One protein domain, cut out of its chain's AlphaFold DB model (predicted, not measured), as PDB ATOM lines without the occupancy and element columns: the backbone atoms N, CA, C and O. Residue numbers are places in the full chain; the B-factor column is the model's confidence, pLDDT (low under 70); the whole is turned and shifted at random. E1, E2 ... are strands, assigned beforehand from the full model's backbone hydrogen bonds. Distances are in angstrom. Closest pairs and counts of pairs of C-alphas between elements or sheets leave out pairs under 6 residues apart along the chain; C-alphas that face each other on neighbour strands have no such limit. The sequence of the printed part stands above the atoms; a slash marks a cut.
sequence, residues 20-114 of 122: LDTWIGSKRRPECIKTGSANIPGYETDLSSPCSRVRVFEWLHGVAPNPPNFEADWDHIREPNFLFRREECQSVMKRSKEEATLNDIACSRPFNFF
ATOM      1  N   LEU A  20      10.693  17.636  20.531       78.75
ATOM      2  CA  LEU A  20       9.806  18.318  21.474       78.75
ATOM      3  C   LEU A  20       9.404  17.438  22.662       78.75
ATOM      4  O   LEU A  20       8.570  17.856  23.467       78.75
ATOM      5  N   ASP A  21       9.985  16.245  22.784       85.06
ATOM      6  CA  ASP A  21       9.688  15.365  23.902       85.06
ATOM      7  C   ASP A  21      10.085  16.038  25.209       85.06
ATOM      8  O   ASP A  21      11.170  16.617  25.359       85.06
ATOM      9  N   THR A  22       9.165  15.966  26.159       88.06
ATOM     10  CA  THR A  22       9.353  16.533  27.486       88.06
ATOM     11  C   THR A  22       9.300  15.405  28.493       88.06
ATOM     12  O   THR A  22       8.277  14.727  28.595       88.06
ATOM     13  N   TRP A  23      10.398  15.177  29.214       88.94
ATOM     14  CA  TRP A  23      10.415  14.200  30.298       88.94
ATOM     15  C   TRP A  23       9.554  14.721  31.444       88.94
ATOM     16  O   TRP A  23       9.718  15.860  31.887       88.94
ATOM     17  N   ILE A  24       8.633  13.884  31.919       88.38
ATOM     18  CA  ILE A  24       7.645  14.309  32.915       88.38
ATOM     19  C   ILE A  24       8.030  13.971  34.355       88.38
ATOM     20  O   ILE A  24       7.313  14.353  35.269       88.38
ATOM     21  N   GLY A  25       9.168  13.310  34.587       88.69
ATOM     22  CA  GLY A  25       9.646  12.998  35.941       88.69
ATOM     23  C   GLY A  25       9.205  11.633  36.482       88.69
ATOM     24  O   GLY A  25       9.373  11.361  37.671       88.69
ATOM     25  N   SER A  26       8.674  10.755  35.630       91.44
ATOM     26  CA  SER A  26       8.484   9.337  35.952       91.44
ATOM     27  C   SER A  26       9.621   8.480  35.385       91.44
ATOM     28  O   SER A  26      10.278   8.840  34.395       91.44
ATOM     29  N   LYS A  27       9.872   7.340  36.035       93.31
ATOM     30  CA  LYS A  27      10.857   6.342  35.621       93.31
ATOM     31  C   LYS A  27      10.302   4.927  35.773       93.31
ATOM     32  O   LYS A  27       9.552   4.640  36.699       93.31
ATOM     33  N   ARG A  28      10.678   4.044  34.855       95.38
ATOM     34  CA  ARG A  28      10.376   2.616  34.879       95.38
ATOM     35  C   ARG A  28      10.952   1.980  36.144       95.38
ATOM     36  O   ARG A  28      12.095   2.252  36.519       95.38
ATOM     37  N   ARG A  29      10.170   1.095  36.757       95.31
ATOM     38  CA  ARG A  29      10.590   0.239  37.871       95.31
ATOM     39  C   ARG A  29      11.805  -0.611  37.468       95.31
ATOM     40  O   ARG A  29      11.728  -1.292  36.440       95.31
ATOM     41  N   PRO A  30      12.907  -0.618  38.239       94.31
ATOM     42  CA  PRO A  30      14.129  -1.343  37.880       94.31
ATOM     43  C   PRO A  30      13.948  -2.849  37.656       94.31
ATOM     44  O   PRO A  30      14.685  -3.443  36.874       94.31
ATOM     45  N   GLU A  31      12.980  -3.469  38.330       95.56
ATOM     46  CA  GLU A  31      12.647  -4.889  38.209       95.56
ATOM     47  C   GLU A  31      11.866  -5.230  36.928       95.56
ATOM     48  O   GLU A  31      11.847  -6.381  36.492       95.56
ATOM     49  N   CYS A  32      11.252  -4.239  36.281       95.12
ATOM     50  CA  CYS A  32      10.415  -4.439  35.108       95.12
ATOM     51  C   CYS A  32      11.228  -4.317  33.819       95.12
ATOM     52  O   CYS A  32      11.184  -3.297  33.137       95.12
ATOM     53  N   ILE A  33      11.964  -5.370  33.465       93.62
ATOM     54  CA  ILE A  33      12.942  -5.363  32.356       93.62
ATOM     55  C   ILE A  33      12.475  -6.079  31.081       93.62
ATOM     56  O   ILE A  33      13.287  -6.373  30.205       93.62
ATOM     57  N   LYS A  34      11.182  -6.394  30.968       94.19
ATOM     58  CA  LYS A  34      10.624  -7.072  29.794       94.19
ATOM     59  C   LYS A  34      10.791  -6.206  28.547       94.19
ATOM     60  O   LYS A  34      10.113  -5.196  28.396       94.19
ATOM     61  N   THR A  35      11.690  -6.614  27.660       93.19
ATOM     62  CA  THR A  35      11.914  -5.960  26.368       93.19
ATOM     63  C   THR A  35      10.815  -6.342  25.385       93.19
ATOM     64  O   THR A  35      10.576  -7.527  25.140       93.19
ATOM     65  N   GLY A  36      10.156  -5.336  24.822       92.88
ATOM     66  CA  GLY A  36       9.182  -5.488  23.754       92.88
ATOM     67  C   GLY A  36       9.778  -5.278  22.359       92.88
ATOM     68  O   GLY A  36      10.978  -5.406  22.116       92.88
ATOM     69  N   SER A  37       8.903  -4.980  21.409       89.88
ATOM     70  CA  SER A  37       9.238  -4.538  20.057       89.88
ATOM     71  C   SER A  37       8.165  -3.564  19.566       89.88
ATOM     72  O   SER A  37       7.156  -3.375  20.240       89.88
ATOM     73  N   ALA A  38       8.285  -3.049  18.340       85.62
ATOM     74  CA  ALA A  38       7.209  -2.265  17.716       85.62
ATOM     75  C   ALA A  38       5.841  -2.991  17.710       85.62
ATOM     76  O   ALA A  38       4.796  -2.358  17.595       85.62
ATOM     77  N   ASN A  39       5.835  -4.325  17.846       89.75
ATOM     78  CA  ASN A  39       4.624  -5.141  17.877       89.75
ATOM     79  C   ASN A  39       4.381  -5.875  19.205       89.75
ATOM     80  O   ASN A  39       3.323  -6.492  19.346       89.75
ATOM     81  N   ILE A  40       5.302  -5.812  20.168       92.50
ATOM     82  CA  ILE A  40       5.243  -6.573  21.425       92.50
ATOM     83  C   ILE A  40       5.379  -5.589  22.595       92.50
ATOM     84  O   ILE A  40       6.356  -4.850  22.611       92.50
ATOM     85  N   PRO A  41       4.459  -5.568  23.573       94.69
ATOM     86  CA  PRO A  41       4.564  -4.654  24.708       94.69
ATOM     87  C   PRO A  41       5.743  -4.996  25.630       94.69
ATOM     88  O   PRO A  41       6.096  -6.165  25.802       94.69
ATOM     89  N   GLY A  42       6.293  -3.975  26.291       95.38
ATOM     90  CA  GLY A  42       7.384  -4.081  27.267       95.38
ATOM     91  C   GLY A  42       6.899  -4.177  28.718       95.38
ATOM     92  O   GLY A  42       7.582  -3.732  29.645       95.38
ATOM     93  N   TYR A  43       5.683  -4.680  28.929       95.19
ATOM     94  CA  TYR A  43       5.012  -4.765  30.230       95.19
ATOM     95  C   TYR A  43       4.252  -6.093  30.387       95.19
ATOM     96  O   TYR A  43       4.051  -6.848  29.426       95.19
ATOM     97  N   GLU A  44       3.835  -6.404  31.612       95.75
ATOM     98  CA  GLU A  44       2.997  -7.568  31.905       95.75
ATOM     99  C   GLU A  44       1.511  -7.280  31.696       95.75
ATOM    100  O   GLU A  44       1.005  -6.219  32.048       95.75
ATOM    101  N   THR A  45       0.787  -8.234  31.117       92.69
ATOM    102  CA  THR A  45      -0.652  -8.077  30.841       92.69
ATOM    103  C   THR A  45      -1.519  -8.286  32.080       92.69
ATOM    104  O   THR A  45      -2.657  -7.831  32.116       92.69
ATOM    105  N   ASP A  46      -0.995  -8.976  33.093       94.88
ATOM    106  CA  ASP A  46      -1.662  -9.151  34.381       94.88
ATOM    107  C   ASP A  46      -1.636  -7.838  35.177       94.88
ATOM    108  O   ASP A  46      -0.574  -7.389  35.603       94.88
ATOM    109  N   LEU A  47      -2.811  -7.248  35.413       91.75
ATOM    110  CA  LEU A  47      -2.988  -5.981  36.137       91.75
ATOM    111  C   LEU A  47      -2.536  -6.029  37.606       91.75
ATOM    112  O   LEU A  47      -2.310  -4.976  38.216       91.75
ATOM    113  N   SER A  48      -2.422  -7.227  38.185       93.75
ATOM    114  CA  SER A  48      -1.908  -7.414  39.544       93.75
ATOM    115  C   SER A  48      -0.380  -7.340  39.610       93.75
ATOM    116  O   SER A  48       0.174  -7.038  40.668       93.75
ATOM    117  N   SER A  49       0.305  -7.532  38.477       95.88
ATOM    118  CA  SER A  49       1.759  -7.444  38.400       95.88
ATOM    119  C   SER A  49       2.242  -6.015  38.679       95.88
ATOM    120  O   SER A  49       1.693  -5.060  38.108       95.88
ATOM    121  N   PRO A  50       3.318  -5.827  39.469       94.81
ATOM    122  CA  PRO A  50       3.978  -4.526  39.600       94.81
ATOM    123  C   PRO A  50       4.523  -4.011  38.258       94.81
ATOM    124  O   PRO A  50       4.697  -2.808  38.090       94.81
ATOM    125  N   CYS A  51       4.720  -4.902  37.282       95.88
ATOM    126  CA  CYS A  51       5.162  -4.579  35.928       95.88
ATOM    127  C   CYS A  51       4.017  -4.489  34.915       95.88
ATOM    128  O   CYS A  51       4.267  -4.517  33.708       95.88
ATOM    129  N   SER A  52       2.769  -4.394  35.380       95.25
ATOM    130  CA  SER A  52       1.628  -4.097  34.514       95.25
ATOM    131  C   SER A  52       1.747  -2.719  33.876       95.25
ATOM    132  O   SER A  52       2.410  -1.837  34.418       95.25
ATOM    133  N   ARG A  53       1.076  -2.508  32.741       94.06
ATOM    134  CA  ARG A  53       1.140  -1.252  31.974       94.06
ATOM    135  C   ARG A  53       0.944   0.007  32.826       94.06
ATOM    136  O   ARG A  53       1.715   0.952  32.710       94.06
ATOM    137  N   VAL A  54      -0.028  -0.024  33.737       92.38
ATOM    138  CA  VAL A  54      -0.338   1.100  34.633       92.38
ATOM    139  C   VAL A  54       0.642   1.244  35.795       92.38
ATOM    140  O   VAL A  54       0.699   2.302  36.398       92.38
ATOM    141  N   ARG A  55       1.418   0.208  36.142       94.06
ATOM    142  CA  ARG A  55       2.316   0.206  37.315       94.06
ATOM    143  C   ARG A  55       3.795   0.234  36.959       94.06
ATOM    144  O   ARG A  55       4.605   0.476  37.846       94.06
ATOM    145  N   VAL A  56       4.150  -0.012  35.701       95.06
ATOM    146  CA  VAL A  56       5.537  -0.201  35.255       95.06
ATOM    147  C   VAL A  56       6.403   1.053  35.411       95.06
ATOM    148  O   VAL A  56       7.622   0.931  35.506       95.06
ATOM    149  N   PHE A  57       5.787   2.234  35.508       95.25
ATOM    150  CA  PHE A  57       6.436   3.502  35.839       95.25
ATOM    151  C   PHE A  57       6.055   3.990  37.237       95.25
ATOM    152  O   PHE A  57       4.952   3.746  37.727       95.25
ATOM    153  N   GLU A  58       6.965   4.745  37.844       94.81
ATOM    154  CA  GLU A  58       6.764   5.458  39.097       94.81
ATOM    155  C   GLU A  58       7.209   6.913  38.965       94.81
ATOM    156  O   GLU A  58       8.212   7.223  38.318       94.81
ATOM    157  N   TRP A  59       6.487   7.814  39.619       92.56
ATOM    158  CA  TRP A  59       6.918   9.180  39.856       92.56
ATOM    159  C   TRP A  59       8.152   9.213  40.745       92.56
ATOM    160  O   TRP A  59       8.160   8.647  41.843       92.56
ATOM    161  N   LEU A  60       9.181   9.923  40.292       89.06
ATOM    162  CA  LEU A  60      10.357  10.199  41.103       89.06
ATOM    163  C   LEU A  60      10.068  11.336  42.087       89.06
ATOM    164  O   LEU A  60       9.228  12.196  41.841       89.06
ATOM    165  N   HIS A  61      10.777  11.346  43.216       86.50
ATOM    166  CA  HIS A  61      10.748  12.440  44.200       86.50
ATOM    167  C   HIS A  61       9.360  12.804  44.763       86.50
ATOM    168  O   HIS A  61       9.201  13.874  45.344       86.50
ATOM    169  N   GLY A  62       8.367  11.919  44.628       83.75
ATOM    170  CA  GLY A  62       7.018  12.155  45.139       83.75
ATOM    171  C   GLY A  62       6.276  13.298  44.444       83.75
ATOM    172  O   GLY A  62       5.398  13.890  45.064       83.75
ATOM    173  N   VAL A  63       6.611  13.611  43.183       80.44
ATOM    174  CA  VAL A  63       5.950  14.688  42.413       80.44
ATOM    175  C   VAL A  63       4.453  14.437  42.187       80.44
ATOM    176  O   VAL A  63       3.696  15.376  41.964       80.44
ATOM    177  N   ALA A  64       4.014  13.178  42.277       86.81
ATOM    178  CA  ALA A  64       2.612  12.775  42.279       86.81
ATOM    179  C   ALA A  64       2.443  11.362  42.887       86.81
ATOM    180  O   ALA A  64       3.427  10.627  43.032       86.81
ATOM    181  N   PRO A  65       1.213  10.953  43.263       90.25
ATOM    182  CA  PRO A  65       0.940   9.610  43.775       90.25
ATOM    183  C   PRO A  65       1.240   8.506  42.755       90.25
ATOM    184  O   PRO A  65       0.915   8.631  41.577       90.25
ATOM    185  N   ASN A  66       1.809   7.397  43.231       89.44
ATOM    186  CA  ASN A  66       2.014   6.183  42.442       89.44
ATOM    187  C   ASN A  66       0.814   5.218  42.571       89.44
ATOM    188  O   ASN A  66       0.283   5.076  43.675       89.44
ATOM    189  N   PRO A  67       0.435   4.484  41.505       86.50
ATOM    190  CA  PRO A  67       0.988   4.569  40.154       86.50
ATOM    191  C   PRO A  67       0.468   5.791  39.368       86.50
ATOM    192  O   PRO A  67      -0.618   6.290  39.668       86.50
ATOM    193  N   PRO A  68       1.198   6.249  38.337       82.44
ATOM    194  CA  PRO A  68       0.698   7.269  37.423       82.44
ATOM    195  C   PRO A  68      -0.579   6.816  36.690       82.44
ATOM    196  O   PRO A  68      -0.686   5.665  36.267       82.44
ATOM    197  N   ASN A  69      -1.538   7.723  36.496       83.06
ATOM    198  CA  ASN A  69      -2.770   7.436  35.754       83.06
ATOM    199  C   ASN A  69      -2.635   7.868  34.286       83.06
ATOM    200  O   ASN A  69      -3.054   8.964  33.934       83.06
ATOM    201  N   PHE A  70      -2.026   7.010  33.464       83.19
ATOM    202  CA  PHE A  70      -1.600   7.333  32.092       83.19
ATOM    203  C   PHE A  70      -2.110   6.381  31.015       83.19
ATOM    204  O   PHE A  70      -1.683   6.442  29.865       83.19
ATOM    205  N   GLU A  71      -3.014   5.474  31.376       85.38
ATOM    206  CA  GLU A  71      -3.413   4.374  30.497       85.38
ATOM    207  C   GLU A  71      -4.008   4.851  29.163       85.38
ATOM    208  O   GLU A  71      -3.754   4.245  28.122       85.38
ATOM    209  N   ALA A  72      -4.769   5.947  29.195       88.81
ATOM    210  CA  ALA A  72      -5.425   6.517  28.022       88.81
ATOM    211  C   ALA A  72      -4.510   7.419  27.177       88.81
ATOM    212  O   ALA A  72      -4.863   7.732  26.043       88.81
ATOM    213  N   ASP A  73      -3.358   7.823  27.715       92.12
ATOM    214  CA  ASP A  73      -2.530   8.881  27.130       92.12
ATOM    215  C   ASP A  73      -1.361   8.328  26.306       92.12
ATOM    216  O   ASP A  73      -0.694   9.072  25.592       92.12
ATOM    217  N   TRP A  74      -1.091   7.022  26.395       93.19
ATOM    218  CA  TRP A  74      -0.072   6.348  25.592       93.19
ATOM    219  C   TRP A  74      -0.328   6.484  24.095       93.19
ATOM    220  O   TRP A  74      -1.442   6.280  23.619       93.19
ATOM    221  N   ASP A  75       0.744   6.718  23.342       91.44
ATOM    222  CA  ASP A  75       0.684   6.909  21.895       91.44
ATOM    223  C   ASP A  75       0.082   5.727  21.136       91.44
ATOM    224  O   ASP A  75      -0.599   5.877  20.123       91.44
ATOM    225  N   HIS A  76       0.339   4.526  21.639       89.69
ATOM    226  CA  HIS A  76      -0.173   3.303  21.068       89.69
ATOM    227  C   HIS A  76      -0.477   2.306  22.183       89.69
ATOM    228  O   HIS A  76       0.196   2.282  23.211       89.69
ATOM    229  N   ILE A  77      -1.420   1.387  21.952       89.88
ATOM    230  CA  ILE A  77      -1.767   0.299  22.892       89.88
ATOM    231  C   ILE A  77      -0.582  -0.616  23.256       89.88
ATOM    232  O   ILE A  77      -0.690  -1.436  24.155       89.88
ATOM    233  N   ARG A  78       0.545  -0.511  22.543       91.25
ATOM    234  CA  ARG A  78       1.751  -1.319  22.779       91.25
ATOM    235  C   ARG A  78       2.812  -0.573  23.587       91.25
ATOM    236  O   ARG A  78       3.759  -1.215  24.027       91.25
ATOM    237  N   GLU A  79       2.635   0.730  23.802       93.25
ATOM    238  CA  GLU A  79       3.498   1.500  24.690       93.25
ATOM    239  C   GLU A  79       3.122   1.275  26.156       93.25
ATOM    240  O   GLU A  79       1.932   1.139  26.448       93.25
ATOM    241  N   PRO A  80       4.082   1.246  27.092       94.81
ATOM    242  CA  PRO A  80       5.521   1.353  26.863       94.81
ATOM    243  C   PRO A  80       6.101   0.033  26.345       94.81
ATOM    244  O   PRO A  80       5.842  -1.045  26.895       94.81
ATOM    245  N   ASN A  81       6.897   0.106  25.291       94.94
ATOM    246  CA  ASN A  81       7.414  -1.083  24.619       94.94
ATOM    247  C   ASN A  81       8.825  -1.488  25.097       94.94
ATOM    248  O   ASN A  81       9.268  -2.603  24.817       94.94
ATOM    249  N   PHE A  82       9.503  -0.643  25.880       94.88
ATOM    250  CA  PHE A  82      10.865  -0.835  26.375       94.88
ATOM    251  C   PHE A  82      11.838  -1.262  25.272       94.88
ATOM    252  O   PHE A  82      12.573  -2.250  25.418       94.88
ATOM    253  N   LEU A  83      11.803  -0.549  24.143       87.12
ATOM    254  CA  LEU A  83      12.676  -0.802  23.008       87.12
ATOM    255  C   LEU A  83      14.146  -0.489  23.349       87.12
ATOM    256  O   LEU A  83      14.523  -0.097  24.457       87.12
ATOM    257  N   PHE A  84      15.013  -0.773  22.371       71.56
ATOM    258  CA  PHE A  84      16.465  -0.582  22.401       71.56
ATOM    259  C   PHE A  84      16.938   0.605  23.267       71.56
ATOM    260  O   PHE A  84      16.363   1.683  23.249       71.56
ATOM    261  N   ARG A  85      18.094   0.443  23.933       69.44
ATOM    262  CA  ARG A  85      18.730   1.452  24.815       69.44
ATOM    263  C   ARG A  85      18.016   1.733  26.143       69.44
ATOM    264  O   ARG A  85      18.325   2.746  26.763       69.44
ATOM    265  N   ARG A  86      17.182   0.805  26.624       83.06
ATOM    266  CA  ARG A  86      16.547   0.870  27.954       83.06
ATOM    267  C   ARG A  86      15.721   2.149  28.094       83.06
ATOM    268  O   ARG A  86      16.125   3.100  28.764       83.06
ATOM    269  N   GLU A  87      14.567   2.162  27.440       91.06
ATOM    270  CA  GLU A  87      13.599   3.259  27.492       91.06
ATOM    271  C   GLU A  87      12.926   3.354  28.873       91.06
ATOM    272  O   GLU A  87      11.802   2.932  29.115       91.06
ATOM    273  N   GLU A  88      13.697   3.824  29.851       94.12
ATOM    274  CA  GLU A  88      13.325   3.837  31.263       94.12
ATOM    275  C   GLU A  88      12.606   5.116  31.689       94.12
ATOM    276  O   GLU A  88      12.130   5.176  32.815       94.12
ATOM    277  N   CYS A  89      12.548   6.148  30.854       91.75
ATOM    278  CA  CYS A  89      11.902   7.418  31.179       91.75
ATOM    279  C   CYS A  89      10.626   7.580  30.354       91.75
ATOM    280  O   CYS A  89      10.511   6.990  29.288       91.75
ATOM    281  N   GLN A  90       9.673   8.375  30.835       92.06
ATOM    282  CA  GLN A  90       8.430   8.656  30.113       92.06
ATOM    283  C   GLN A  90       8.421  10.100  29.609       92.06
ATOM    284  O   GLN A  90       8.637  11.026  30.396       92.06
ATOM    285  N   SER A  91       8.156  10.313  28.325       91.06
ATOM    286  CA  SER A  91       7.938  11.650  27.770       91.06
ATOM    287  C   SER A  91       6.494  11.873  27.368       91.06
ATOM    288  O   SER A  91       5.783  10.949  26.983       91.06
ATOM    289  N   VAL A  92       6.108  13.145  27.388       90.75
ATOM    290  CA  VAL A  92       5.036  13.658  26.540       90.75
ATOM    291  C   VAL A  92       5.636  13.993  25.175       90.75
ATOM    292  O   VAL A  92       6.535  14.832  25.076       90.75
ATOM    293  N   MET A  93       5.131  13.336  24.137       87.44
ATOM    294  CA  MET A  93       5.409  13.578  22.727       87.44
ATOM    295  C   MET A  93       4.385  14.551  22.152       87.44
ATOM    296  O   MET A  93       3.188  14.268  22.125       87.44
ATOM    297  N   LYS A  94       4.843  15.687  21.627       80.69
ATOM    298  CA  LYS A  94       3.963  16.650  20.954       80.69
ATOM    299  C   LYS A  94       3.638  16.178  19.530       80.69
ATOM    300  O   LYS A  94       4.526  16.145  18.679       80.69
ATOM    301  N   ARG A  95       2.370  15.835  19.267       76.75
ATOM    302  CA  ARG A  95       1.870  15.372  17.954       76.75
ATOM    303  C   ARG A  95       1.436  16.532  17.067       76.75
ATOM    304  O   ARG A  95       1.706  16.532  15.868       76.75
ATOM    305  N   SER A  96       0.807  17.536  17.667       75.88
ATOM    306  CA  SER A  96       0.361  18.760  17.001       75.88
ATOM    307  C   SER A  96       0.460  19.954  17.957       75.88
ATOM    308  O   SER A  96       1.083  19.870  19.018       75.88
ATOM    309  N   LYS A  97      -0.118  21.103  17.595       72.12
ATOM    310  CA  LYS A  97      -0.210  22.239  18.520       72.12
ATOM    311  C   LYS A  97      -1.137  21.938  19.704       72.12
ATOM    312  O   LYS A  97      -0.868  22.431  20.797       72.12
ATOM    313  N   GLU A  98      -2.157  21.111  19.491       80.81
ATOM    314  CA  GLU A  98      -3.230  20.819  20.445       80.81
ATOM    315  C   GLU A  98      -3.182  19.391  21.014       80.81
ATOM    316  O   GLU A  98      -3.878  19.106  21.985       80.81
ATOM    317  N   GLU A  99      -2.374  18.500  20.437       82.12
ATOM    318  CA  GLU A  99      -2.346  17.077  20.781       82.12
ATOM    319  C   GLU A  99      -0.961  16.624  21.241       82.12
ATOM    320  O   GLU A  99       0.070  16.950  20.635       82.12
ATOM    321  N   ALA A 100      -0.953  15.820  22.300       87.00
ATOM    322  CA  ALA A 100       0.230  15.154  22.803       87.00
ATOM    323  C   ALA A 100      -0.114  13.761  23.341       87.00
ATOM    324  O   ALA A 100      -1.214  13.545  23.844       87.00
ATOM    325  N   THR A 101       0.838  12.839  23.238       92.19
ATOM    326  CA  THR A 101       0.717  11.449  23.700       92.19
ATOM    327  C   THR A 101       1.937  11.048  24.524       92.19
ATOM    328  O   THR A 101       2.933  11.769  24.551       92.19
ATOM    329  N   LEU A 102       1.882   9.922  25.230       93.25
ATOM    330  CA  LEU A 102       2.984   9.403  26.038       93.25
ATOM    331  C   LEU A 102       3.781   8.335  25.301       93.25
ATOM    332  O   LEU A 102       3.222   7.510  24.578       93.25
ATOM    333  N   ASN A 103       5.081   8.314  25.565       92.38
ATOM    334  CA  ASN A 103       6.014   7.323  25.048       92.38
ATOM    335  C   ASN A 103       7.099   7.033  26.085       92.38
ATOM    336  O   ASN A 103       7.439   7.910  26.888       92.38
ATOM    337  N   ASP A 104       7.650   5.822  26.088       92.94
ATOM    338  CA  ASP A 104       8.885   5.558  26.811       92.94
ATOM    339  C   ASP A 104      10.111   5.896  25.962       92.94
ATOM    340  O   ASP A 104      10.130   5.808  24.741       92.94
ATOM    341  N   ILE A 105      11.143   6.394  26.624       90.12
ATOM    342  CA  ILE A 105      12.321   6.990  26.003       90.12
ATOM    343  C   ILE A 105      13.562   6.637  26.814       90.12
ATOM    344  O   ILE A 105      13.524   6.480  28.039       90.12
ATOM    345  N   ALA A 106      14.712   6.553  26.147       90.12
ATOM    346  CA  ALA A 106      15.981   6.393  26.846       90.12
ATOM    347  C   ALA A 106      16.248   7.631  27.717       90.12
ATOM    348  O   ALA A 106      16.328   8.745  27.202       90.12
ATOM    349  N   CYS A 107      16.458   7.444  29.022       87.50
ATOM    350  CA  CYS A 107      16.698   8.552  29.957       87.50
ATOM    351  C   CYS A 107      17.926   9.414  29.607       87.50
ATOM    352  O   CYS A 107      18.060  10.523  30.108       87.50
ATOM    353  N   SER A 108      18.839   8.910  28.773       84.25
ATOM    354  CA  SER A 108      20.055   9.614  28.367       84.25
ATOM    355  C   SER A 108      19.862  10.603  27.213       84.25
ATOM    356  O   SER A 108      20.840  11.245  26.827       84.25
ATOM    357  N   ARG A 109      18.682  10.686  26.577       80.44
ATOM    358  CA  ARG A 109      18.494  11.690  25.512       80.44
ATOM    359  C   ARG A 109      18.358  13.086  26.152       80.44
ATOM    360  O   ARG A 109      17.915  13.198  27.291       80.44
ATOM    361  N   PRO A 110      18.752  14.159  25.449       75.12
ATOM    362  CA  PRO A 110      18.429  15.509  25.888       75.12
ATOM    363  C   PRO A 110      16.919  15.735  25.749       75.12
ATOM    364  O   PRO A 110      16.363  15.493  24.678       75.12
ATOM    365  N   PHE A 111      16.273  16.203  26.815       72.19
ATOM    366  CA  PHE A 111      14.838  16.487  26.834       72.19
ATOM    367  C   PHE A 111      14.560  17.885  27.361       72.19
ATOM    368  O   PHE A 111      15.326  18.432  28.160       72.19
ATOM    369  N   ASN A 112      13.407  18.418  26.966       74.50
ATOM    370  CA  ASN A 112      12.781  19.479  27.736       74.50
ATOM    371  C   ASN A 112      12.307  18.885  29.073       74.50
ATOM    372  O   ASN A 112      11.961  17.703  29.149       74.50
ATOM    373  N   PHE A 113      12.295  19.685  30.131       68.69
ATOM    374  CA  PHE A 113      11.829  19.256  31.445       68.69
ATOM    375  C   PHE A 113      11.094  20.396  32.134       68.69
ATOM    376  O   PHE A 113      11.342  21.573  31.862       68.69
ATOM    377  N   PHE A 114      10.180  20.034  33.028       70.88
ATOM    378  CA  PHE A 114       9.529  20.993  33.906       70.88
ATOM    379  C   PHE A 114      10.392  21.208  35.146       70.88
ATOM    380  O   PHE A 114      10.901  20.254  35.734       70.88
TER     381      PHE A 114
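This is residues 20 to 114 of the 122 residues of an uncharacterized protein of Caenorhabditis remanei (UniProt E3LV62). Little here is regular structure: look for a small sheet, curled like part of a barrel, and long loops at residues 29 to 56 and 60 to 88. Of 95 printed residues, 22 are in strands E1 to E4, with no named helix: all strand. The sheet's order is E2, E1, E3, E4, all antiparallel. The whole is compact, radius of gyration of the C-alphas 12.4 A, spanning 35 by 31 by 25 A.

Find E1, residues 22 to 28, 15.8 A long, from C-alpha 22 at (9.353, 16.533, 27.486). E2 is residues 57 to 59, E3 residues 89 to 94. E4, residues 100 to 105, ends at C-alpha 105, (12.321, 6.990, 26.003).

Between E1 and E3 find N 92 and O 22 within hydrogen-bond range, 2.9 A. In the hairpin E1 and E2, find N 27 and O 58, 2.8 A; in the hairpin E3 and E4, N 93 and O 101, 2.7 A.

The links E1 to E2 and E2 to E3 are long. The printed part has no cut; residues 85 and 113 have pLDDT under 70.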